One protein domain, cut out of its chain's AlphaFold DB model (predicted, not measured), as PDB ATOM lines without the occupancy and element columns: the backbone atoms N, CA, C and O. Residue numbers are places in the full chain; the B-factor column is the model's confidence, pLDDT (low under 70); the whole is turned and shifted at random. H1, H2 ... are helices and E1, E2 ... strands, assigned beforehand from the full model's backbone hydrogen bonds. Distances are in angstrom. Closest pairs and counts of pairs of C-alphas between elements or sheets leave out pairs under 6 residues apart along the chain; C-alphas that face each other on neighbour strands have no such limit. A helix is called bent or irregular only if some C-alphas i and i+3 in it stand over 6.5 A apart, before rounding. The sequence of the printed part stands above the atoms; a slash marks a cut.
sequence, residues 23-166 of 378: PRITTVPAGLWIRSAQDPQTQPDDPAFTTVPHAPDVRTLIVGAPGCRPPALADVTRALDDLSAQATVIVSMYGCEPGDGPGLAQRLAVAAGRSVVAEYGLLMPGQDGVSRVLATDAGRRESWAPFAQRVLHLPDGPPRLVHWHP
ATOM      1  N   PRO A  23     -30.901 -39.073 -11.563       96.00
ATOM      2  CA  PRO A  23     -32.297 -39.368 -11.853       96.00
ATOM      3  C   PRO A  23     -32.583 -40.866 -11.691       96.00
ATOM      4  O   PRO A  23     -31.716 -41.720 -11.893       96.00
ATOM      5  N   ARG A  24     -33.837 -41.205 -11.389       96.44
ATOM      6  CA  ARG A  24     -34.299 -42.598 -11.433       96.44
ATOM      7  C   ARG A  24     -34.688 -42.930 -12.867       96.44
ATOM      8  O   ARG A  24     -35.558 -42.269 -13.427       96.44
ATOM      9  N   ILE A  25     -34.069 -43.962 -13.433       97.25
ATOM     10  CA  ILE A  25     -34.373 -44.463 -14.776       97.25
ATOM     11  C   ILE A  25     -34.931 -45.879 -14.647       97.25
ATOM     12  O   ILE A  25     -34.350 -46.732 -13.977       97.25
ATOM     13  N   THR A  26     -36.085 -46.130 -15.257       97.50
ATOM     14  CA  THR A  26     -36.765 -47.431 -15.232       97.50
ATOM     15  C   THR A  26     -37.102 -47.844 -16.658       97.50
ATOM     16  O   THR A  26     -37.596 -47.033 -17.437       97.50
ATOM     17  N   THR A  27     -36.830 -49.100 -17.017       97.00
ATOM     18  CA  THR A  27     -37.277 -49.643 -18.309       97.00
ATOM     19  C   THR A  27     -38.764 -49.972 -18.218       97.00
ATOM     20  O   THR A  27     -39.201 -50.611 -17.263       97.00
ATOM     21  N   VAL A  28     -39.531 -49.534 -19.208       97.12
ATOM     22  CA  VAL A  28     -40.969 -49.797 -19.350       97.12
ATOM     23  C   VAL A  28     -41.235 -50.361 -20.749       97.12
ATOM     24  O   VAL A  28     -40.381 -50.214 -21.624       97.12
ATOM     25  N   PRO A  29     -42.395 -50.987 -21.019       95.44
ATOM     26  CA  PRO A  29     -42.650 -51.597 -22.327       95.44
ATOM     27  C   PRO A  29     -42.435 -50.652 -23.521       95.44
ATOM     28  O   PRO A  29     -41.858 -51.061 -24.526       95.44
ATOM     29  N   ALA A  30     -42.831 -49.379 -23.402       94.81
ATOM     30  CA  ALA A  30     -42.669 -48.373 -24.456       94.81
ATOM     31  C   ALA A  30     -41.237 -47.805 -24.609       94.81
ATOM     32  O   ALA A  30     -40.942 -47.169 -25.623       94.81
ATOM     33  N   GLY A  31     -40.335 -48.020 -23.643       97.12
ATOM     34  CA  GLY A  31     -38.977 -47.462 -23.667       97.12
ATOM     35  C   GLY A  31     -38.402 -47.184 -22.278       97.12
ATOM     36  O   GLY A  31     -38.336 -48.079 -21.434       97.12
ATOM     37  N   LEU A  32     -37.949 -45.952 -22.040       97.81
ATOM     38  CA  LEU A  32     -37.370 -45.538 -20.760       97.81
ATOM     39  C   LEU A  32     -38.270 -44.531 -20.060       97.81
ATOM     40  O   LEU A  32     -38.836 -43.644 -20.688       97.81
ATOM     41  N   TRP A  33     -38.337 -44.635 -18.742       98.19
ATOM     42  CA  TRP A  33     -39.006 -43.677 -17.884       98.19
ATOM     43  C   TRP A  33     -37.994 -43.012 -16.957       98.19
ATOM     44  O   TRP A  33     -37.380 -43.687 -16.128       98.19
ATOM     45  N   ILE A  34     -37.816 -41.697 -17.109       97.88
ATOM     46  CA  ILE A  34     -36.903 -40.878 -16.309       97.88
ATOM     47  C   ILE A  34     -37.666 -39.984 -15.331       97.88
ATOM     48  O   ILE A  34     -38.631 -39.299 -15.683       97.88
ATOM     49  N   ARG A  35     -37.201 -39.976 -14.084       96.38
ATOM     50  CA  ARG A  35     -37.816 -39.276 -12.955       96.38
ATOM     51  C   ARG A  35     -36.786 -38.607 -12.066       96.38
ATOM     52  O   ARG A  35     -35.602 -38.950 -12.103       96.38
ATOM     53  N   SER A  36     -37.248 -37.674 -11.241       94.25
ATOM     54  CA  SER A  36     -36.392 -37.069 -10.226       94.25
ATOM     55  C   SER A  36     -35.971 -38.122  -9.196       94.25
ATOM     56  O   SER A  36     -36.713 -39.054  -8.881       94.25
ATOM     57  N   ALA A  37     -34.768 -37.969  -8.638       92.50
ATOM     58  CA  ALA A  37     -34.246 -38.844  -7.588       92.50
ATOM     59  C   ALA A  37     -35.173 -38.921  -6.359       92.50
ATOM     60  O   ALA A  37     -35.257 -39.961  -5.700       92.50
ATOM     61  N   GLN A  38     -35.869 -37.810  -6.092       90.56
ATOM     62  CA  GLN A  38     -36.744 -37.613  -4.934       90.56
ATOM     63  C   GLN A  38     -38.177 -38.084  -5.159       90.56
ATOM     64  O   GLN A  38     -38.991 -38.021  -4.239       90.56
ATOM     65  N   ASP A  39     -38.502 -38.548  -6.365       91.31
ATOM     66  CA  ASP A  39     -39.846 -39.030  -6.634       91.31
ATOM     67  C   ASP A  39     -40.120 -40.299  -5.814       91.31
ATOM     68  O   ASP A  39     -39.225 -41.145  -5.667       91.31
ATOM     69  N   PRO A  40     -41.355 -40.467  -5.301       91.38
ATOM     70  CA  PRO A  40     -41.751 -41.673  -4.595       91.38
ATOM     71  C   PRO A  40     -41.457 -42.938  -5.406       91.38
ATOM     72  O   PRO A  40     -41.417 -42.942  -6.646       91.38
ATOM     73  N   GLN A  41     -41.284 -44.052  -4.694       89.69
ATOM     74  CA  GLN A  41     -41.199 -45.351  -5.342       89.69
ATOM     75  C   GLN A  41     -42.472 -45.607  -6.156       89.69
ATOM     76  O   GLN A  41     -43.587 -45.324  -5.721       89.69
ATOM     77  N   THR A  42     -42.285 -46.126  -7.365       89.56
ATOM     78  CA  THR A  42     -43.381 -46.400  -8.294       89.56
ATOM     79  C   THR A  42     -44.189 -47.568  -7.808       89.56
ATOM     80  O   THR A  42     -43.625 -48.586  -7.403       89.56
ATOM     81  N   GLN A  43     -45.497 -47.441  -7.935       92.38
ATOM     82  CA  GLN A  43     -46.396 -48.565  -7.775       92.38
ATOM     83  C   GLN A  43     -46.448 -49.367  -9.090       92.38
ATOM     84  O   GLN A  43     -46.293 -48.775 -10.162       92.38
ATOM     85  N   PRO A  44     -46.615 -50.700  -9.049       92.88
ATOM     86  CA  PRO A  44     -46.698 -51.531 -10.256       92.88
ATOM     87  C   PRO A  44     -47.877 -51.198 -11.182       92.88
ATOM     88  O   PRO A  44     -47.840 -51.539 -12.359       92.88
ATOM     89  N   ASP A  45     -48.915 -50.548 -10.655       92.81
ATOM     90  CA  ASP A  45     -50.102 -50.092 -11.383       92.81
ATOM     91  C   ASP A  45     -49.928 -48.700 -12.014       92.81
ATOM     92  O   ASP A  45     -50.880 -48.150 -12.572       92.81
ATOM     93  N   ASP A  46     -48.727 -48.113 -11.948       94.94
ATOM     94  CA  ASP A  46     -48.466 -46.813 -12.555       94.94
ATOM     95  C   ASP A  46     -48.678 -46.874 -14.085       94.94
ATOM     96  O   ASP A  46     -48.083 -47.733 -14.748       94.94
ATOM     97  N   PRO A  47     -49.472 -45.951 -14.669       95.25
ATOM     98  CA  PRO A  47     -49.731 -45.881 -16.107       95.25
ATOM     99  C   PRO A  47     -48.493 -45.997 -17.003       95.25
ATOM    100  O   PRO A  47     -48.580 -46.570 -18.093       95.25
ATOM    101  N   ALA A  48     -47.327 -45.527 -16.544       96.31
ATOM    102  CA  ALA A  48     -46.071 -45.666 -17.277       96.31
ATOM    103  C   ALA A  48     -45.761 -47.130 -17.660       96.31
ATOM    104  O   ALA A  48     -45.301 -47.376 -18.778       96.31
ATOM    105  N   PHE A  49     -46.085 -48.107 -16.801       96.81
ATOM    106  CA  PHE A  49     -45.871 -49.538 -17.062       96.81
ATOM    107  C   PHE A  49     -46.853 -50.142 -18.072       96.81
ATOM    108  O   PHE A  49     -46.578 -51.200 -18.633       96.81
ATOM    109  N   THR A  50     -47.973 -49.470 -18.336       95.19
ATOM    110  CA  THR A  50     -48.990 -49.890 -19.317       95.19
ATOM    111  C   THR A  50     -48.933 -49.105 -20.631       95.19
ATOM    112  O   THR A  50     -49.734 -49.355 -21.531       95.19
ATOM    113  N   THR A  51     -47.989 -48.165 -20.753       95.50
ATOM    114  CA  THR A  51     -47.776 -47.388 -21.982       95.50
ATOM    115  C   THR A  51     -47.394 -48.325 -23.123       95.50
ATOM    116  O   THR A  51     -46.492 -49.157 -22.976       95.50
ATOM    117  N   VAL A  52     -48.055 -48.187 -24.273       95.50
ATOM    118  CA  VAL A  52     -47.790 -49.038 -25.439       95.50
ATOM    119  C   VAL A  52     -46.699 -48.437 -26.338       95.50
ATOM    120  O   VAL A  52     -46.664 -47.220 -26.526       95.50
ATOM    121  N   PRO A  53     -45.813 -49.259 -26.931       95.50
ATOM    122  CA  PRO A  53     -44.873 -48.789 -27.947       95.50
ATOM    123  C   PRO A  53     -45.600 -48.247 -29.185       95.50
ATOM    124  O   PRO A  53     -46.606 -48.810 -29.614       95.50
ATOM    125  N   HIS A  54     -45.057 -47.198 -29.809       94.62
ATOM    126  CA  HIS A  54     -45.602 -46.671 -31.066       94.62
ATOM    127  C   HIS A  54     -45.327 -47.585 -32.264       94.62
ATOM    128  O   HIS A  54     -46.211 -47.818 -33.085       94.62
ATOM    129  N   ALA A  55     -44.084 -48.046 -32.381       95.12
ATOM    130  CA  ALA A  55     -43.583 -48.889 -33.458       95.12
ATOM    131  C   ALA A  55     -42.291 -49.590 -32.992       95.12
ATOM    132  O   ALA A  55     -41.686 -49.138 -32.017       95.12
ATOM    133  N   PRO A  56     -41.841 -50.671 -33.653       92.56
ATOM    134  CA  PRO A  56     -40.632 -51.398 -33.248       92.56
ATOM    135  C   PRO A  56     -39.339 -50.558 -33.255       92.56
ATOM    136  O   PRO A  56     -38.432 -50.828 -32.469       92.56
ATOM    137  N   ASP A  57     -39.258 -49.552 -34.128       95.06
ATOM    138  CA  ASP A  57     -38.116 -48.653 -34.354       95.06
ATOM    139  C   ASP A  57     -38.255 -47.286 -33.655       95.06
ATOM    140  O   ASP A  57     -37.372 -46.428 -33.755       95.06
ATOM    141  N   VAL A  58     -39.356 -47.088 -32.925       96.62
ATOM    142  CA  VAL A  58     -39.631 -45.872 -32.160       96.62
ATOM    143  C   VAL A  58     -39.565 -46.193 -30.674       96.62
ATOM    144  O   VAL A  58     -40.266 -47.074 -30.177       96.62
ATOM    145  N   ARG A  59     -38.734 -45.453 -29.943       97.44
ATOM    146  CA  ARG A  59     -38.626 -45.549 -28.485       97.44
ATOM    147  C   ARG A  59     -39.289 -44.350 -27.830       97.44
ATOM    148  O   ARG A  59     -39.145 -43.221 -28.298       97.44
ATOM    149  N   THR A  60     -39.970 -44.588 -26.718       98.00
ATOM    150  CA  THR A  60     -40.542 -43.518 -25.903       98.00
ATOM    151  C   THR A  60     -39.634 -43.226 -24.713       98.00
ATOM    152  O   THR A  60     -39.295 -44.126 -23.943       98.00
ATOM    153  N   LEU A  61     -39.250 -41.959 -24.554       98.38
ATOM    154  CA  LEU A  61     -38.666 -41.429 -23.326       98.38
ATOM    155  C   LEU A  61     -39.782 -40.748 -22.529       98.38
ATOM    156  O   LEU A  61     -40.184 -39.631 -22.848       98.38
ATOM    157  N   ILE A  62     -40.301 -41.427 -21.512       98.19
ATOM    158  CA  ILE A  62     -41.303 -40.881 -20.597       98.19
ATOM    159  C   ILE A  62     -40.593 -39.996 -19.572       98.19
ATOM    160  O   ILE A  62     -39.674 -40.462 -18.897       98.19
ATOM    161  N   VAL A  63     -41.019 -38.742 -19.426       97.75
ATOM    162  CA  VAL A  63     -40.353 -37.756 -18.564       97.75
ATOM    163  C   VAL A  63     -41.281 -37.264 -17.458       97.75
ATOM    164  O   VAL A  63     -42.334 -36.685 -17.730       97.75
ATOM    165  N   GLY A  64     -40.836 -37.431 -16.210       96.25
ATOM    166  CA  GLY A  64     -41.541 -36.971 -15.013       96.25
ATOM    167  C   GLY A  64     -42.516 -37.999 -14.439       96.25
ATOM    168  O   GLY A  64     -42.555 -39.155 -14.858       96.25
ATOM    169  N   ALA A  65     -43.272 -37.578 -13.432       95.56
ATOM    170  CA  ALA A  65     -44.424 -38.309 -12.920       95.56
ATOM    171  C   ALA A  65     -45.513 -37.318 -12.460       95.56
ATOM    172  O   ALA A  65     -45.199 -36.176 -12.104       95.56
ATOM    173  N   PRO A  66     -46.795 -37.721 -12.417       94.00
ATOM    174  CA  PRO A  66     -47.857 -36.856 -11.927       94.00
ATOM    175  C   PRO A  66     -47.640 -36.463 -10.464       94.00
ATOM    176  O   PRO A  66     -47.380 -37.319  -9.621       94.00
ATOM    177  N   GLY A  67     -47.750 -35.161 -10.181       91.62
ATOM    178  CA  GLY A  67     -47.541 -34.583  -8.847       91.62
ATOM    179  C   GLY A  67     -46.074 -34.424  -8.444       91.62
ATOM    180  O   GLY A  67     -45.789 -33.874  -7.384       91.62
ATOM    181  N   CYS A  68     -45.145 -34.864  -9.291       92.62
ATOM    182  CA  CYS A  68     -43.714 -34.792  -9.050       92.62
ATOM    183  C   CYS A  68     -43.072 -33.620  -9.795       92.62
ATOM    184  O   CYS A  68     -43.576 -33.138 -10.812       92.62
ATOM    185  N   ARG A  69     -41.912 -33.177  -9.305       91.00
ATOM    186  CA  ARG A  69     -41.088 -32.197 -10.018       91.00
ATOM    187  C   ARG A  69     -40.446 -32.885 -11.232       91.00
ATOM    188  O   ARG A  69     -39.941 -33.997 -11.084       91.00
ATOM    189  N   PRO A  70     -40.397 -32.244 -12.411       91.88
ATOM    190  CA  PRO A  70     -39.677 -32.805 -13.551       91.88
ATOM    191  C   PRO A  70     -38.190 -33.036 -13.214       91.88
ATOM    192  O   PRO A  70     -37.606 -32.250 -12.457       91.88
ATOM    193  N   PRO A  71     -37.558 -34.074 -13.791       94.62
ATOM    194  CA  PRO A  71     -36.115 -34.281 -13.685       94.62
ATOM    195  C   PRO A  71     -35.324 -33.096 -14.262       94.62
ATOM    196  O   PRO A  71     -35.846 -32.280 -15.028       94.62
ATOM    197  N   ALA A  72     -34.046 -32.993 -13.889       93.88
ATOM    198  CA  ALA A  72     -33.176 -31.930 -14.377       93.88
ATOM    199  C   ALA A  72     -32.987 -32.020 -15.900       93.88
ATOM    200  O   ALA A  72     -32.846 -33.105 -16.460       93.88
ATOM    201  N   LEU A  73     -32.939 -30.864 -16.573       95.44
ATOM    202  CA  LEU A  73     -32.855 -30.797 -18.035       95.44
ATOM    203  C   LEU A  73     -31.643 -31.564 -18.585       95.44
ATOM    204  O   LEU A  73     -31.796 -32.333 -19.524       95.44
ATOM    205  N   ALA A  74     -30.471 -31.409 -17.961       96.00
ATOM    206  CA  ALA A  74     -29.239 -32.076 -18.385       96.00
ATOM    207  C   ALA A  74     -29.341 -33.611 -18.345       96.00
ATOM    208  O   ALA A  74     -28.794 -34.294 -19.209       96.00
ATOM    209  N   ASP A  75     -30.067 -34.156 -17.367       96.19
ATOM    210  CA  ASP A  75     -30.264 -35.597 -17.235       96.19
ATOM    211  C   ASP A  75     -31.193 -36.149 -18.315       96.19
ATOM    212  O   ASP A  75     -30.931 -37.210 -18.881       96.19
ATOM    213  N   VAL A  76     -32.251 -35.404 -18.637       97.38
ATOM    214  CA  VAL A  76     -33.167 -35.767 -19.722       97.38
ATOM    215  C   VAL A  76     -32.477 -35.649 -21.080       97.38
ATOM    216  O   VAL A  76     -32.648 -36.539 -21.907       97.38
ATOM    217  N   THR A  77     -31.658 -34.613 -21.302       97.69
ATOM    218  CA  THR A  77     -30.854 -34.472 -22.528       97.69
ATOM    219  C   THR A  77     -29.910 -35.661 -22.710       97.69
ATOM    220  O   THR A  77     -29.914 -36.268 -23.776       97.69
ATOM    221  N   ARG A  78     -29.182 -36.068 -21.660       97.06
ATOM    222  CA  ARG A  78     -28.288 -37.238 -21.716       97.06
ATOM    223  C   ARG A  78     -29.045 -38.516 -22.095       97.06
ATOM    224  O   ARG A  78     -28.650 -39.210 -23.022       97.06
ATOM    225  N   ALA A  79     -30.171 -38.787 -21.429       97.00
ATOM    226  CA  ALA A  79     -30.995 -39.958 -21.734       97.00
ATOM    227  C   ALA A  79     -31.563 -39.924 -23.165       97.00
ATOM    228  O   ALA A  79     -31.668 -40.960 -23.825       97.00
ATOM    229  N   LEU A  80     -31.931 -38.735 -23.656       97.81
ATOM    230  CA  LEU A  80     -32.397 -38.535 -25.023       97.81
ATOM    231  C   LEU A  80     -31.286 -38.818 -26.046       97.81
ATOM    232  O   LEU A  80     -31.562 -39.443 -27.072       97.81
ATOM    233  N   ASP A  81     -30.056 -38.379 -25.791       97.50
ATOM    234  CA  ASP A  81     -28.902 -38.629 -26.662       97.50
ATOM    235  C   ASP A  81     -28.574 -40.124 -26.741       97.50
ATOM    236  O   ASP A  81     -28.509 -40.671 -27.847       97.50
ATOM    237  N   ASP A  82     -28.513 -40.803 -25.593       96.31
ATOM    238  CA  ASP A  82     -28.241 -42.243 -25.508       96.31
ATOM    239  C   ASP A  82     -29.283 -43.084 -26.271       96.31
ATOM    240  O   ASP A  82     -28.937 -44.028 -26.992       96.31
ATOM    241  N   LEU A  83     -30.571 -42.738 -26.144       95.50
ATOM    242  CA  LEU A  83     -31.654 -43.413 -26.868       95.50
ATOM    243  C   LEU A  83     -31.650 -43.094 -28.365       95.50
ATOM    244  O   LEU A  83     -31.903 -43.974 -29.191       95.50
ATOM    245  N   SER A  84     -31.370 -41.842 -28.725       95.69
ATOM    246  CA  SER A  84     -31.414 -41.401 -30.123       95.69
ATOM    247  C   SER A  84     -30.290 -41.973 -30.973       95.69
ATOM    248  O   SER A  84     -30.416 -42.012 -32.194       95.69
ATOM    249  N   ALA A  85     -29.200 -42.424 -30.353       94.75
ATOM    250  CA  ALA A  85     -28.150 -43.159 -31.050       94.75
ATOM    251  C   ALA A  85     -28.644 -44.510 -31.608       94.75
ATOM    252  O   ALA A  85     -27.994 -45.089 -32.475       94.75
ATOM    253  N   GLN A  86     -29.781 -45.018 -31.116       93.06
ATOM    254  CA  GLN A  86     -30.274 -46.367 -31.404       93.06
ATOM    255  C   GLN A  86     -31.604 -46.378 -32.169       93.06
ATOM    256  O   GLN A  86     -31.907 -47.360 -32.845       93.06
ATOM    257  N   ALA A  87     -32.426 -45.334 -32.028       95.06
ATOM    258  CA  ALA A  87     -33.794 -45.313 -32.538       95.06
ATOM    259  C   ALA A  87     -34.342 -43.887 -32.695       95.06
ATOM    260  O   ALA A  87     -33.790 -42.923 -32.164       95.06
ATOM    261  N   THR A  88     -35.493 -43.763 -33.361       96.56
ATOM    262  CA  THR A  88     -36.276 -42.520 -33.307       96.56
ATOM    263  C   THR A  88     -36.903 -42.389 -31.920       96.56
ATOM    264  O   THR A  88     -37.535 -43.330 -31.442       96.56
ATOM    265  N   VAL A  89     -36.756 -41.228 -31.274       97.88
ATOM    266  CA  VAL A  89     -37.255 -41.006 -29.909       97.88
ATOM    267  C   VAL A  89     -38.444 -40.051 -29.899       97.88
ATOM    268  O   VAL A  89     -38.380 -38.961 -30.469       97.88
ATOM    269  N   ILE A  90     -39.515 -40.447 -29.210       98.25
ATOM    270  CA  ILE A  90     -40.625 -39.570 -28.815       98.25
ATOM    271  C   ILE A  90     -40.497 -39.285 -27.319       98.25
ATOM    272  O   ILE A  90     -40.314 -40.203 -26.520       98.25
ATOM    273  N   VAL A  91     -40.590 -38.013 -26.936       98.31
ATOM    274  CA  VAL A  91     -40.546 -37.584 -25.534       98.31
ATOM    275  C   VAL A  91     -41.975 -37.455 -25.010       98.31
ATOM    276  O   VAL A  91     -42.670 -36.503 -25.356       98.31
ATOM    277  N   SER A  92     -42.426 -38.397 -24.185       98.00
ATOM    278  CA  SER A  92     -43.772 -38.374 -23.596       98.00
ATOM    279  C   SER A  92     -43.762 -37.663 -22.246       98.00
ATOM    280  O   SER A  92     -43.088 -38.087 -21.305       98.00
ATOM    281  N   MET A  93     -44.530 -36.585 -22.137       97.31
ATOM    282  CA  MET A  93     -44.662 -35.800 -20.913       97.31
ATOM    283  C   MET A  93     -45.622 -36.488 -19.943       97.31
ATOM    284  O   MET A  93     -46.815 -36.609 -20.227       97.31
ATOM    285  N   TYR A  94     -45.112 -36.918 -18.787       96.56
ATOM    286  CA  TYR A  94     -45.905 -37.604 -17.772       96.56
ATOM    287  C   TYR A  94     -45.977 -36.794 -16.480       96.56
ATOM    288  O   TYR A  94     -45.144 -36.918 -15.589       96.56
ATOM    289  N   GLY A  95     -46.996 -35.943 -16.388       92.69
ATOM    290  CA  GLY A  95     -47.175 -34.997 -15.290       92.69
ATOM    291  C   GLY A  95     -47.140 -33.551 -15.774       92.69
ATOM    292  O   GLY A  95     -47.311 -33.274 -16.961       92.69
ATOM    293  N   CYS A  96     -46.978 -32.625 -14.833       88.06
ATOM    294  CA  CYS A  96     -47.030 -31.191 -15.096       88.06
ATOM    295  C   CYS A  96     -45.652 -30.646 -15.492       88.06
ATOM    296  O   CYS A  96     -44.638 -30.981 -14.874       88.06
ATOM    297  N   GLU A  97     -45.615 -29.774 -16.499       88.12
ATOM    298  CA  GLU A  97     -44.435 -28.965 -16.779       88.12
ATOM    299  C   GLU A  97     -44.364 -27.769 -15.811       88.12
ATOM    300  O   GLU A  97     -45.392 -27.214 -15.420       88.12
ATOM    301  N   PRO A  98     -43.159 -27.340 -15.403       79.69
ATOM    302  CA  PRO A  98     -43.017 -26.246 -14.455       79.69
ATOM    303  C   PRO A  98     -43.528 -24.938 -15.076       79.69
ATOM    304  O   PRO A  98     -43.324 -24.689 -16.266       79.69
ATOM    305  N   GLY A  99     -44.198 -24.126 -14.253       70.56
ATOM    306  CA  GLY A  99     -44.771 -22.843 -14.654       70.56
ATOM    307  C   GLY A  99     -43.713 -21.758 -14.868       70.56
ATOM    308  O   GLY A  99     -42.694 -21.748 -14.188       70.56
ATOM    309  N   ASP A 100     -44.025 -20.855 -15.800       71.94
ATOM    310  CA  ASP A 100     -43.246 -19.714 -16.301       71.94
ATOM    311  C   ASP A 100     -42.112 -20.071 -17.286       71.94
ATOM    312  O   ASP A 100     -41.051 -20.583 -16.932       71.94
ATOM    313  N   GLY A 101     -42.349 -19.769 -18.568       85.94
ATOM    314  CA  GLY A 101     -41.393 -19.934 -19.667       85.94
ATOM    315  C   GLY A 101     -41.727 -21.071 -20.643       85.94
ATOM    316  O   GLY A 101     -42.822 -21.635 -20.595       85.94
ATOM    317  N   PRO A 102     -40.797 -21.401 -21.559       91.00
ATOM    318  CA  PRO A 102     -40.978 -22.494 -22.508       91.00
ATOM    319  C   PRO A 102     -41.107 -23.841 -21.793       91.00
ATOM    320  O   PRO A 102     -40.366 -24.107 -20.837       91.00
ATOM    321  N   GLY A 103     -41.989 -24.710 -22.293       93.06
ATOM    322  CA  GLY A 103     -42.117 -26.095 -21.824       93.06
ATOM    323  C   GLY A 103     -40.802 -26.883 -21.895       93.06
ATOM    324  O   GLY A 103     -39.869 -26.526 -22.624       93.06
ATOM    325  N   LEU A 104     -40.716 -27.977 -21.139       94.75
ATOM    326  CA  LEU A 104     -39.547 -28.854 -21.079       94.75
ATOM    327  C   LEU A 104     -39.141 -29.343 -22.469       94.75
ATOM    328  O   LEU A 104     -37.957 -29.312 -22.780       94.75
ATOM    329  N   ALA A 105     -40.101 -29.726 -23.312       96.31
ATOM    330  CA  ALA A 105     -39.826 -30.174 -24.677       96.31
ATOM    331  C   ALA A 105     -39.106 -29.114 -25.530       96.31
ATOM    332  O   ALA A 105     -38.156 -29.430 -26.246       96.31
ATOM    333  N   GLN A 106     -39.504 -27.844 -25.408       97.00
ATOM    334  CA  GLN A 106     -38.821 -26.747 -26.093       97.00
ATOM    335  C   GLN A 106     -37.409 -26.545 -25.537       97.00
ATOM    336  O   GLN A 106     -36.456 -26.406 -26.301       97.00
ATOM    337  N   ARG A 107     -37.259 -26.558 -24.208       96.44
ATOM    338  CA  ARG A 107     -35.940 -26.433 -23.566       96.44
ATOM    339  C   ARG A 107     -35.012 -27.589 -23.936       96.44
ATOM    340  O   ARG A 107     -33.820 -27.362 -24.096       96.44
ATOM    341  N   LEU A 108     -35.549 -28.797 -24.108       97.31
ATOM    342  CA  LEU A 108     -34.813 -29.961 -24.600       97.31
ATOM    343  C   LEU A 108     -34.343 -29.762 -26.037       97.31
ATOM    344  O   LEU A 108     -33.178 -30.022 -26.313       97.31
ATOM    345  N   ALA A 109     -35.204 -29.265 -26.930       97.81
ATOM    346  CA  ALA A 109     -34.815 -28.996 -28.314       97.81
ATOM    347  C   ALA A 109     -33.664 -27.981 -28.402       97.81
ATOM    348  O   ALA A 109     -32.696 -28.202 -29.129       97.81
ATOM    349  N   VAL A 110     -33.733 -26.910 -27.605       97.12
ATOM    350  CA  VAL A 110     -32.662 -25.908 -27.491       97.12
ATOM    351  C   VAL A 110     -31.386 -26.530 -26.920       97.12
ATOM    352  O   VAL A 110     -30.327 -26.419 -27.530       97.12
ATOM    353  N   ALA A 111     -31.476 -27.220 -25.778       97.12
ATOM    354  CA  ALA A 111     -30.312 -27.791 -25.099       97.12
ATOM    355  C   ALA A 111     -29.614 -28.887 -25.919       97.12
ATOM    356  O   ALA A 111     -28.394 -29.001 -25.867       97.12
ATOM    357  N   ALA A 112     -30.376 -29.679 -26.675       97.31
ATOM    358  CA  ALA A 112     -29.843 -30.723 -27.542       97.31
ATOM    359  C   ALA A 112     -29.431 -30.203 -28.933       97.31
ATOM    360  O   ALA A 112     -28.900 -30.971 -29.734       97.31
ATOM    361  N   GLY A 113     -29.721 -28.936 -29.266       97.56
ATOM    362  CA  GLY A 113     -29.443 -28.356 -30.584       97.56
ATOM    363  C   GLY A 113     -30.153 -29.067 -31.744       97.56
ATOM    364  O   GLY A 113     -29.691 -29.009 -32.883       97.56
ATOM    365  N   ARG A 114     -31.258 -29.779 -31.478       97.81
ATOM    366  CA  ARG A 114     -31.990 -30.575 -32.477       97.81
ATOM    367  C   ARG A 114     -33.486 -30.606 -32.219       97.81
ATOM    368  O   ARG A 114     -33.961 -30.297 -31.134       97.81
ATOM    369  N   SER A 115     -34.244 -30.988 -33.244       97.94
ATOM    370  CA  SER A 115     -35.699 -31.064 -33.118       97.94
ATOM    371  C   SER A 115     -36.123 -32.201 -32.185       97.94
ATOM    372  O   SER A 115     -35.576 -33.299 -32.265       97.94
ATOM    373  N   VAL A 116     -37.129 -31.951 -31.347       98.19
ATOM    374  CA  VAL A 116     -37.691 -32.928 -30.400       98.19
ATOM    375  C   VAL A 116     -39.175 -33.117 -30.693       98.19
ATOM    376  O   VAL A 116     -39.929 -32.147 -30.744       98.19
ATOM    377  N   VAL A 117     -39.612 -34.363 -30.881       98.50
ATOM    378  CA  VAL A 117     -41.041 -34.696 -30.956       98.50
ATOM    379  C   VAL A 117     -41.533 -35.005 -29.549       98.50
ATOM    380  O   VAL A 117     -41.140 -36.010 -28.962       98.50
ATOM    381  N   ALA A 118     -42.392 -34.140 -29.024       98.00
ATOM    382  CA  ALA A 118     -43.040 -34.324 -27.737       98.00
ATOM    383  C   ALA A 118     -44.448 -34.894 -27.905       98.00
ATOM    384  O   ALA A 118     -45.186 -34.481 -28.805       98.00
ATOM    385  N   GLU A 119     -44.818 -35.815 -27.025       98.25
ATOM    386  CA  GLU A 119     -46.179 -36.307 -26.839       98.25
ATOM    387  C   GLU A 119     -46.704 -35.828 -25.479       98.25
ATOM    388  O   GLU A 119     -46.065 -36.029 -24.447       98.25
ATOM    389  N   TYR A 120     -47.852 -35.150 -25.465       97.00
ATOM    390  CA  TYR A 120     -48.415 -34.576 -24.239       97.00
ATOM    391  C   TYR A 120     -49.351 -35.569 -23.557       97.00
ATOM    392  O   TYR A 120     -50.570 -35.508 -23.696       97.00
ATOM    393  N   GLY A 121     -48.752 -36.521 -22.850       96.81
ATOM    394  CA  GLY A 121     -49.422 -37.642 -22.204       96.81
ATOM    395  C   GLY A 121     -48.717 -38.961 -22.506       96.81
ATOM    396  O   GLY A 121     -47.622 -38.991 -23.069       96.81
ATOM    397  N   LEU A 122     -49.360 -40.059 -22.123       97.62
ATOM    398  CA  LEU A 122     -48.911 -41.419 -22.396       97.62
ATOM    399  C   LEU A 122     -49.812 -42.060 -23.448       97.62
ATOM    400  O   LEU A 122     -51.038 -41.954 -23.353       97.62
ATOM    401  N   LEU A 123     -49.232 -42.763 -24.422       97.69
ATOM    402  CA  LEU A 123     -50.001 -43.621 -25.317       97.69
ATOM    403  C   LEU A 123     -50.468 -44.872 -24.559       97.69
ATOM    404  O   LEU A 123     -49.691 -45.780 -24.272       97.69
ATOM    405  N   MET A 124     -51.759 -44.921 -24.256       96.44
ATOM    406  CA  MET A 124     -52.380 -45.951 -23.428       96.44
ATOM    407  C   MET A 124     -53.384 -46.761 -24.252       96.44
ATOM    408  O   MET A 124     -53.998 -46.205 -25.167       96.44
ATOM    409  N   PRO A 125     -53.601 -48.053 -23.956       95.19
ATOM    410  CA  PRO A 125     -54.663 -48.815 -24.598       95.19
ATOM    411  C   PRO A 125     -56.032 -48.258 -24.178       95.19
ATOM    412  O   PRO A 125     -56.323 -48.116 -22.990       95.19
ATOM    413  N   GLY A 126     -56.878 -47.920 -25.152       91.19
ATOM    414  CA  GLY A 126     -58.270 -47.568 -24.894       91.19
ATOM    415  C   GLY A 126     -59.096 -48.793 -24.507       91.19
ATOM    416  O   GLY A 126     -58.762 -49.924 -24.855       91.19
ATOM    417  N   GLN A 127     -60.215 -48.565 -23.815       89.88
ATOM    418  CA  GLN A 127     -61.184 -49.623 -23.478       89.88
ATOM    419  C   GLN A 127     -61.802 -50.271 -24.730       89.88
ATOM    420  O   GLN A 127     -62.246 -51.411 -24.700       89.88
ATOM    421  N   ASP A 128     -61.806 -49.540 -25.844       93.12
ATOM    422  CA  ASP A 128     -62.229 -49.978 -27.172       93.12
ATOM    423  C   ASP A 128     -61.107 -50.663 -27.975       93.12
ATOM    424  O   ASP A 128     -61.274 -50.938 -29.161       93.12
ATOM    425  N   GLY A 129     -59.947 -50.908 -27.356       93.25
ATOM    426  CA  GLY A 129     -58.762 -51.474 -28.006       93.25
ATOM    427  C   GLY A 129     -57.978 -50.477 -28.863       93.25
ATOM    428  O   GLY A 129     -56.911 -50.821 -29.371       93.25
ATOM    429  N   VAL A 130     -58.457 -49.238 -29.011       94.81
ATOM    430  CA  VAL A 130     -57.758 -48.190 -29.762       94.81
ATOM    431  C   VAL A 130     -56.844 -47.433 -28.810       94.81
ATOM    432  O   VAL A 130     -57.303 -46.842 -27.836       94.81
ATOM    433  N   SER A 131     -55.541 -47.427 -29.080       95.56
ATOM    434  CA  SER A 131     -54.589 -46.670 -28.266       95.56
ATOM    435  C   SER A 131     -54.809 -45.162 -28.395       95.56
ATOM    436  O   SER A 131     -55.031 -44.646 -29.493       95.56
ATOM    437  N   ARG A 132     -54.741 -44.439 -27.274       96.12
ATOM    438  CA  ARG A 132     -54.985 -42.990 -27.198       96.12
ATOM    439  C   ARG A 132     -53.950 -42.328 -26.301       96.12
ATOM    440  O   ARG A 132     -53.534 -42.911 -25.306       96.12
ATOM    441  N   VAL A 133     -53.561 -41.102 -26.643       97.50
ATOM    442  CA  VAL A 133     -52.716 -40.277 -25.773       97.50
ATOM    443  C   VAL A 133     -53.575 -39.747 -24.634       97.50
ATOM    444  O   VAL A 133     -54.561 -39.046 -24.876       97.50
ATOM    445  N   LEU A 134     -53.213 -40.111 -23.408       97.19
ATOM    446  CA  LEU A 134     -53.918 -39.741 -22.190       97.19
ATOM    447  C   LEU A 134     -52.974 -39.014 -21.233       97.19
ATOM    448  O   LEU A 134     -51.878 -39.484 -20.931       97.19
ATOM    449  N   ALA A 135     -53.415 -37.868 -20.740       96.31
ATOM    450  CA  ALA A 135     -52.708 -37.070 -19.761       96.31
ATOM    451  C   ALA A 135     -53.312 -37.270 -18.375       96.31
ATOM    452  O   ALA A 135     -54.526 -37.166 -18.214       96.31
ATOM    453  N   THR A 136     -52.456 -37.525 -17.388       94.50
ATOM    454  CA  THR A 136     -52.843 -37.800 -16.001       94.50
ATOM    455  C   THR A 136     -52.424 -36.637 -15.113       94.50
ATOM    456  O   THR A 136     -51.256 -36.241 -15.109       94.50
ATOM    457  N   ASP A 137     -53.378 -36.079 -14.369       91.31
ATOM    458  CA  ASP A 137     -53.108 -35.001 -13.418       91.31
ATOM    459  C   ASP A 137     -52.379 -35.489 -12.154       91.31
ATOM    460  O   ASP A 137     -52.235 -36.687 -11.902       91.31
ATOM    461  N   ALA A 138     -51.919 -34.542 -11.330       88.50
ATOM    462  CA  ALA A 138     -51.203 -34.830 -10.087       88.50
ATOM    463  C   ALA A 138     -51.999 -35.693  -9.094       88.50
ATOM    464  O   ALA A 138     -51.400 -36.406  -8.289       88.50
ATOM    465  N   GLY A 139     -53.332 -35.657  -9.161       84.94
ATOM    466  CA  GLY A 139     -54.198 -36.482  -8.330       84.94
ATOM    467  C   GLY A 139     -54.236 -37.944  -8.766       84.94
ATOM    468  O   GLY A 139     -54.748 -38.764  -8.006       84.94
ATOM    469  N   ARG A 140     -53.719 -38.279  -9.960       76.31
ATOM    470  CA  ARG A 140     -53.761 -39.618 -10.584       76.31
ATOM    471  C   ARG A 140     -55.176 -40.188 -10.739       76.31
ATOM    472  O   ARG A 140     -55.337 -41.386 -10.948       76.31
ATOM    473  N   ARG A 141     -56.206 -39.349 -10.606       69.38
ATOM    474  CA  ARG A 141     -57.609 -39.789 -10.538       69.38
ATOM    475  C   ARG A 141     -58.311 -39.715 -11.878       69.38
ATOM    476  O   ARG A 141     -59.230 -40.489 -12.118       69.38
ATOM    477  N   GLU A 142     -57.877 -38.810 -12.746       78.12
ATOM    478  CA  GLU A 142     -58.543 -38.571 -14.014       78.12
ATOM    479  C   GLU A 142     -57.529 -38.395 -15.138       78.12
ATOM    480  O   GLU A 142     -56.700 -37.481 -15.135       78.12
ATOM    481  N   SER A 143     -57.631 -39.278 -16.126       89.19
ATOM    482  CA  SER A 143     -56.942 -39.119 -17.394       89.19
ATOM    483  C   SER A 143     -57.885 -38.511 -18.428       89.19
ATOM    484  O   SER A 143     -59.053 -38.891 -18.521       89.19
ATOM    485  N   TRP A 144     -57.384 -37.588 -19.242       95.69
ATOM    486  CA  TRP A 144     -58.119 -37.025 -20.381       95.69
ATOM    487  C   TRP A 144     -57.225 -36.995 -21.617       95.69
ATOM    488  O   TRP A 144     -56.016 -37.158 -21.502       95.69
ATOM    489  N   ALA A 145     -57.808 -36.826 -22.801       96.69
ATOM    490  CA  ALA A 145     -57.056 -36.746 -24.051       96.69
ATOM    491  C   ALA A 145     -56.806 -35.273 -24.425       96.69
ATOM    492  O   ALA A 145     -57.772 -34.579 -24.763       96.69
ATOM    493  N   PRO A 146     -55.554 -34.778 -24.377       97.25
ATOM    494  CA  PRO A 146     -55.244 -33.422 -24.814       97.25
ATOM    495  C   PRO A 146     -55.444 -33.251 -26.316       97.25
ATOM    496  O   PRO A 146     -55.101 -34.132 -27.108       97.25
ATOM    497  N   PHE A 147     -55.940 -32.077 -26.720       98.19
ATOM    498  CA  PHE A 147     -56.167 -31.766 -28.135       98.19
ATOM    499  C   PHE A 147     -54.870 -31.793 -28.944       98.19
ATOM    500  O   PHE A 147     -54.851 -32.315 -30.058       98.19
ATOM    501  N   ALA A 148     -53.790 -31.241 -28.384       97.94
ATOM    502  CA  ALA A 148     -52.439 -31.360 -28.909       97.94
ATOM    503  C   ALA A 148     -51.838 -32.691 -28.446       97.94
ATOM    504  O   ALA A 148     -51.459 -32.821 -27.288       97.94
ATOM    505  N   GLN A 149     -51.737 -33.669 -29.345       97.50
ATOM    506  CA  GLN A 149     -51.202 -34.985 -28.991       97.50
ATOM    507  C   GLN A 149     -49.699 -35.058 -29.228       97.50
ATOM    508  O   GLN A 149     -48.970 -35.439 -28.323       97.50
ATOM    509  N   ARG A 150     -49.224 -34.647 -30.415       98.06
ATOM    510  CA  ARG A 150     -47.789 -34.595 -30.729       98.06
ATOM    511  C   ARG A 150     -47.362 -33.271 -31.325       98.06
ATOM    512  O   ARG A 150     -47.996 -32.756 -32.254       98.06
ATOM    513  N   VAL A 151     -46.233 -32.767 -30.846       98.31
ATOM    514  CA  VAL A 151     -45.670 -31.474 -31.228       98.31
ATOM    515  C   VAL A 151     -44.189 -31.618 -31.534       98.31
ATOM    516  O   VAL A 151     -43.434 -32.202 -30.769       98.31
ATOM    517  N   LEU A 152     -43.772 -31.076 -32.674       98.19
ATOM    518  CA  LEU A 152     -42.373 -30.939 -33.048       98.19
ATOM    519  C   LEU A 152     -41.852 -29.605 -32.514       98.19
ATOM    520  O   LEU A 152     -42.252 -28.543 -32.999       98.19
ATOM    521  N   HIS A 153     -40.951 -29.672 -31.546       97.88
ATOM    522  CA  HIS A 153     -40.198 -28.537 -31.035       97.88
ATOM    523  C   HIS A 153     -38.916 -28.384 -31.841       97.88
ATOM    524  O   HIS A 153     -38.124 -29.321 -31.939       97.88
ATOM    525  N   LEU A 154     -38.734 -27.215 -32.444       97.31
ATOM    526  CA  LEU A 154     -37.503 -26.842 -33.136       97.31
ATOM    527  C   LEU A 154     -36.587 -26.120 -32.139       97.31
ATOM    528  O   LEU A 154     -37.127 -25.412 -31.292       97.31
ATOM    529  N   PRO A 155     -35.250 -26.242 -32.227       96.88
ATOM    530  CA  PRO A 155     -34.341 -25.457 -31.384       96.88
ATOM    531  C   PRO A 155     -34.614 -23.960 -31.540       96.88
ATOM    532  O   PRO A 155     -34.821 -23.253 -30.558       96.88
ATOM    533  N   ASP A 156     -34.755 -23.534 -32.796       94.44
ATOM    534  CA  ASP A 156     -35.025 -22.157 -33.175       94.44
ATOM    535  C   ASP A 156     -36.423 -22.049 -33.791       94.44
ATOM    536  O   ASP A 156     -36.681 -22.480 -34.920       94.44
ATOM    537  N   GLY A 157     -37.350 -21.463 -33.036       92.06
ATOM    538  CA  GLY A 157     -38.668 -21.081 -33.532       92.06
ATOM    539  C   GLY A 157     -39.844 -21.757 -32.827       92.06
ATOM    540  O   GLY A 157     -39.681 -22.476 -31.843       92.06
ATOM    541  N   PRO A 158     -41.069 -21.485 -33.307       92.81
ATOM    542  CA  PRO A 158     -42.275 -21.923 -32.632       92.81
ATOM    543  C   PRO A 158     -42.526 -23.425 -32.832       92.81
ATOM    544  O   PRO A 158     -42.221 -23.977 -33.901       92.81
ATOM    545  N   PRO A 159     -43.163 -24.082 -31.851       96.12
ATOM    546  CA  PRO A 159     -43.547 -25.478 -31.957       96.12
ATOM    547  C   PRO A 159     -44.528 -25.713 -33.109       96.12
ATOM    548  O   PRO A 159     -45.376 -24.879 -33.445       96.12
ATOM    549  N   ARG A 160     -44.440 -26.897 -33.716       97.06
ATOM    550  CA  ARG A 160     -45.289 -27.313 -34.839       97.06
ATOM    551  C   ARG A 160     -46.113 -28.534 -34.450       97.06
ATOM    552  O   ARG A 160     -45.574 -29.618 -34.278       97.06
ATOM    553  N   LEU A 161     -47.434 -28.386 -34.391       97.38
ATOM    554  CA  LEU A 161     -48.349 -29.507 -34.144       97.38
ATOM    555  C   LEU A 161     -48.256 -30.558 -35.247       97.38
ATOM    556  O   LEU A 161     -48.553 -30.260 -36.403       97.38
ATOM    557  N   VAL A 162     -47.846 -31.772 -34.900       97.75
ATOM    558  CA  VAL A 162     -47.741 -32.916 -35.818       97.75
ATOM    559  C   VAL A 162     -49.020 -33.739 -35.778       97.75
ATOM    560  O   VAL A 162     -49.530 -34.121 -36.827       97.75
ATOM    561  N   HIS A 163     -49.556 -33.966 -34.578       97.75
ATOM    562  CA  HIS A 163     -50.777 -34.731 -34.377       97.75
ATOM    563  C   HIS A 163     -51.682 -34.046 -33.354       97.75
ATOM    564  O   HIS A 163     -51.225 -33.608 -32.296       97.75
ATOM    565  N   TRP A 164     -52.959 -33.923 -33.693       98.12
ATOM    566  CA  TRP A 164     -53.981 -33.287 -32.872       98.12
ATOM    567  C   TRP A 164     -55.357 -33.814 -33.278       98.12
ATOM    568  O   TRP A 164     -55.516 -34.354 -34.377       98.12
ATOM    569  N   HIS A 165     -56.364 -33.596 -32.437       96.94
ATOM    570  CA  HIS A 165     -57.761 -33.842 -32.797       96.94
ATOM    571  C   HIS A 165     -58.606 -32.563 -32.711       96.94
ATOM    572  O   HIS A 165     -58.207 -31.598 -32.051       96.94
ATOM    573  N   PRO A 166     -59.760 -32.505 -33.403       97.88
ATOM    574  CA  PRO A 166     -60.679 -31.380 -33.290       97.88
ATOM    575  C   PRO A 166     -61.160 -31.184 -31.845       97.88
ATOM    576  O   PRO A 166     -61.456 -32.181 -31.174       97.88
TER     577      PRO A 166
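This is residues 23 to 166 of the 378 residues of an uncharacterized protein of Frankia irregularis (UniProt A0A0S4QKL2). One strongly twisted sheet of seven strands makes the core, with H2 and H3 packed over one of its faces and a small hairpin, E6 and E7, partly face to face with the other. The short H1 sits next to E6. The printed part has 144 residues, with three named helices and nine named strands in the order E1 E2 H1 E3 H2 E4 H3 E5 E6 E7 E8 E9; the class is mixed, helices and strands, with under half of the residues in named elements. The whole is compact and rounded, with a radius of gyration of the C-alphas of 14.0 A and spans of 39 by 37 by 33 A.

The mixed sheet runs from edge strand E1, residues 24 to 28, through E2, 31 to 35, E3, 58 to 63, E4, 88 to 93, E5, 116 to 119, and E8, 148 to 153, to edge strand E9, 160 to 164. E2 to E5 are parallel, neighbour to neighbour, with N 34 and O 62 2.9 A apart, N 61 and O 90 2.8 A, and N 119 and O 91 2.8 A. The antiparallel pairs are the hairpin E1 and E2 (N 26 and O 33, 2.9 A), E5 and E8 (N 118 and O 151, 2.8 A), and the hairpin E8 and E9 (N 152 and O 160, 2.8 A). H2, residues 73 to 84, is on the sheet at a height of 8.0 A, over E3 and only just over E4, with 3 of its C-alphas, and runs along the strands, at 12 degrees to E3 on the local plane; its closest C-alphas to E3 are those of Leu 80 and Leu 61, 7.1 A apart, and to E4 those of Leu 83 and Val 89, 6.8 A apart. H3, residues 104 to 111, is on it at 5.9 A, over none of its strands, though only just; its closest C-alphas to E5 are those of Ala 109 and Val 116, 5.3 A. H2, with residues 73 to 77 alone, touches H3 about perpendicular, at 78 degrees. These helices on one face make two layers. E6, residues 122 to 125, and E7, 131 to 136, form an antiparallel hairpin, N 124 and O 132 being 2.9 A apart, and a sandwich, two sheets face to face, with the large sheet. H1, residues 47 to 50, only grazes the large sheet with residues 48 to 50. Of the strand-helix-strand units, parallel neighbours joined through a helix, E2, H1, E3 has a left-handed crossover; E3, H2, E4 and E4, H3, E5 have right-handed ones. Every O i to N i+4 pair is within hydrogen-bond range in H2 and H3; H1 is too short for one.

E1 begins at C-alpha 24 (-34.299, -42.598, -11.433), and E9 ends at C-alpha 164 (-53.981, -33.287, -32.872). From first to last C-alpha, E4 is 16.4 A long, H2 16.1 A, E3 15.9 A and E7 15.2 A.

The C-alphas farthest apart, of Gly 113 and Asp 128, are 39.4 A apart. The printed part has no cut. The links E2 to H1 and E7 to E8 are long. Mean pLDDT of the printed part is 94.6; residue 141 is under 70.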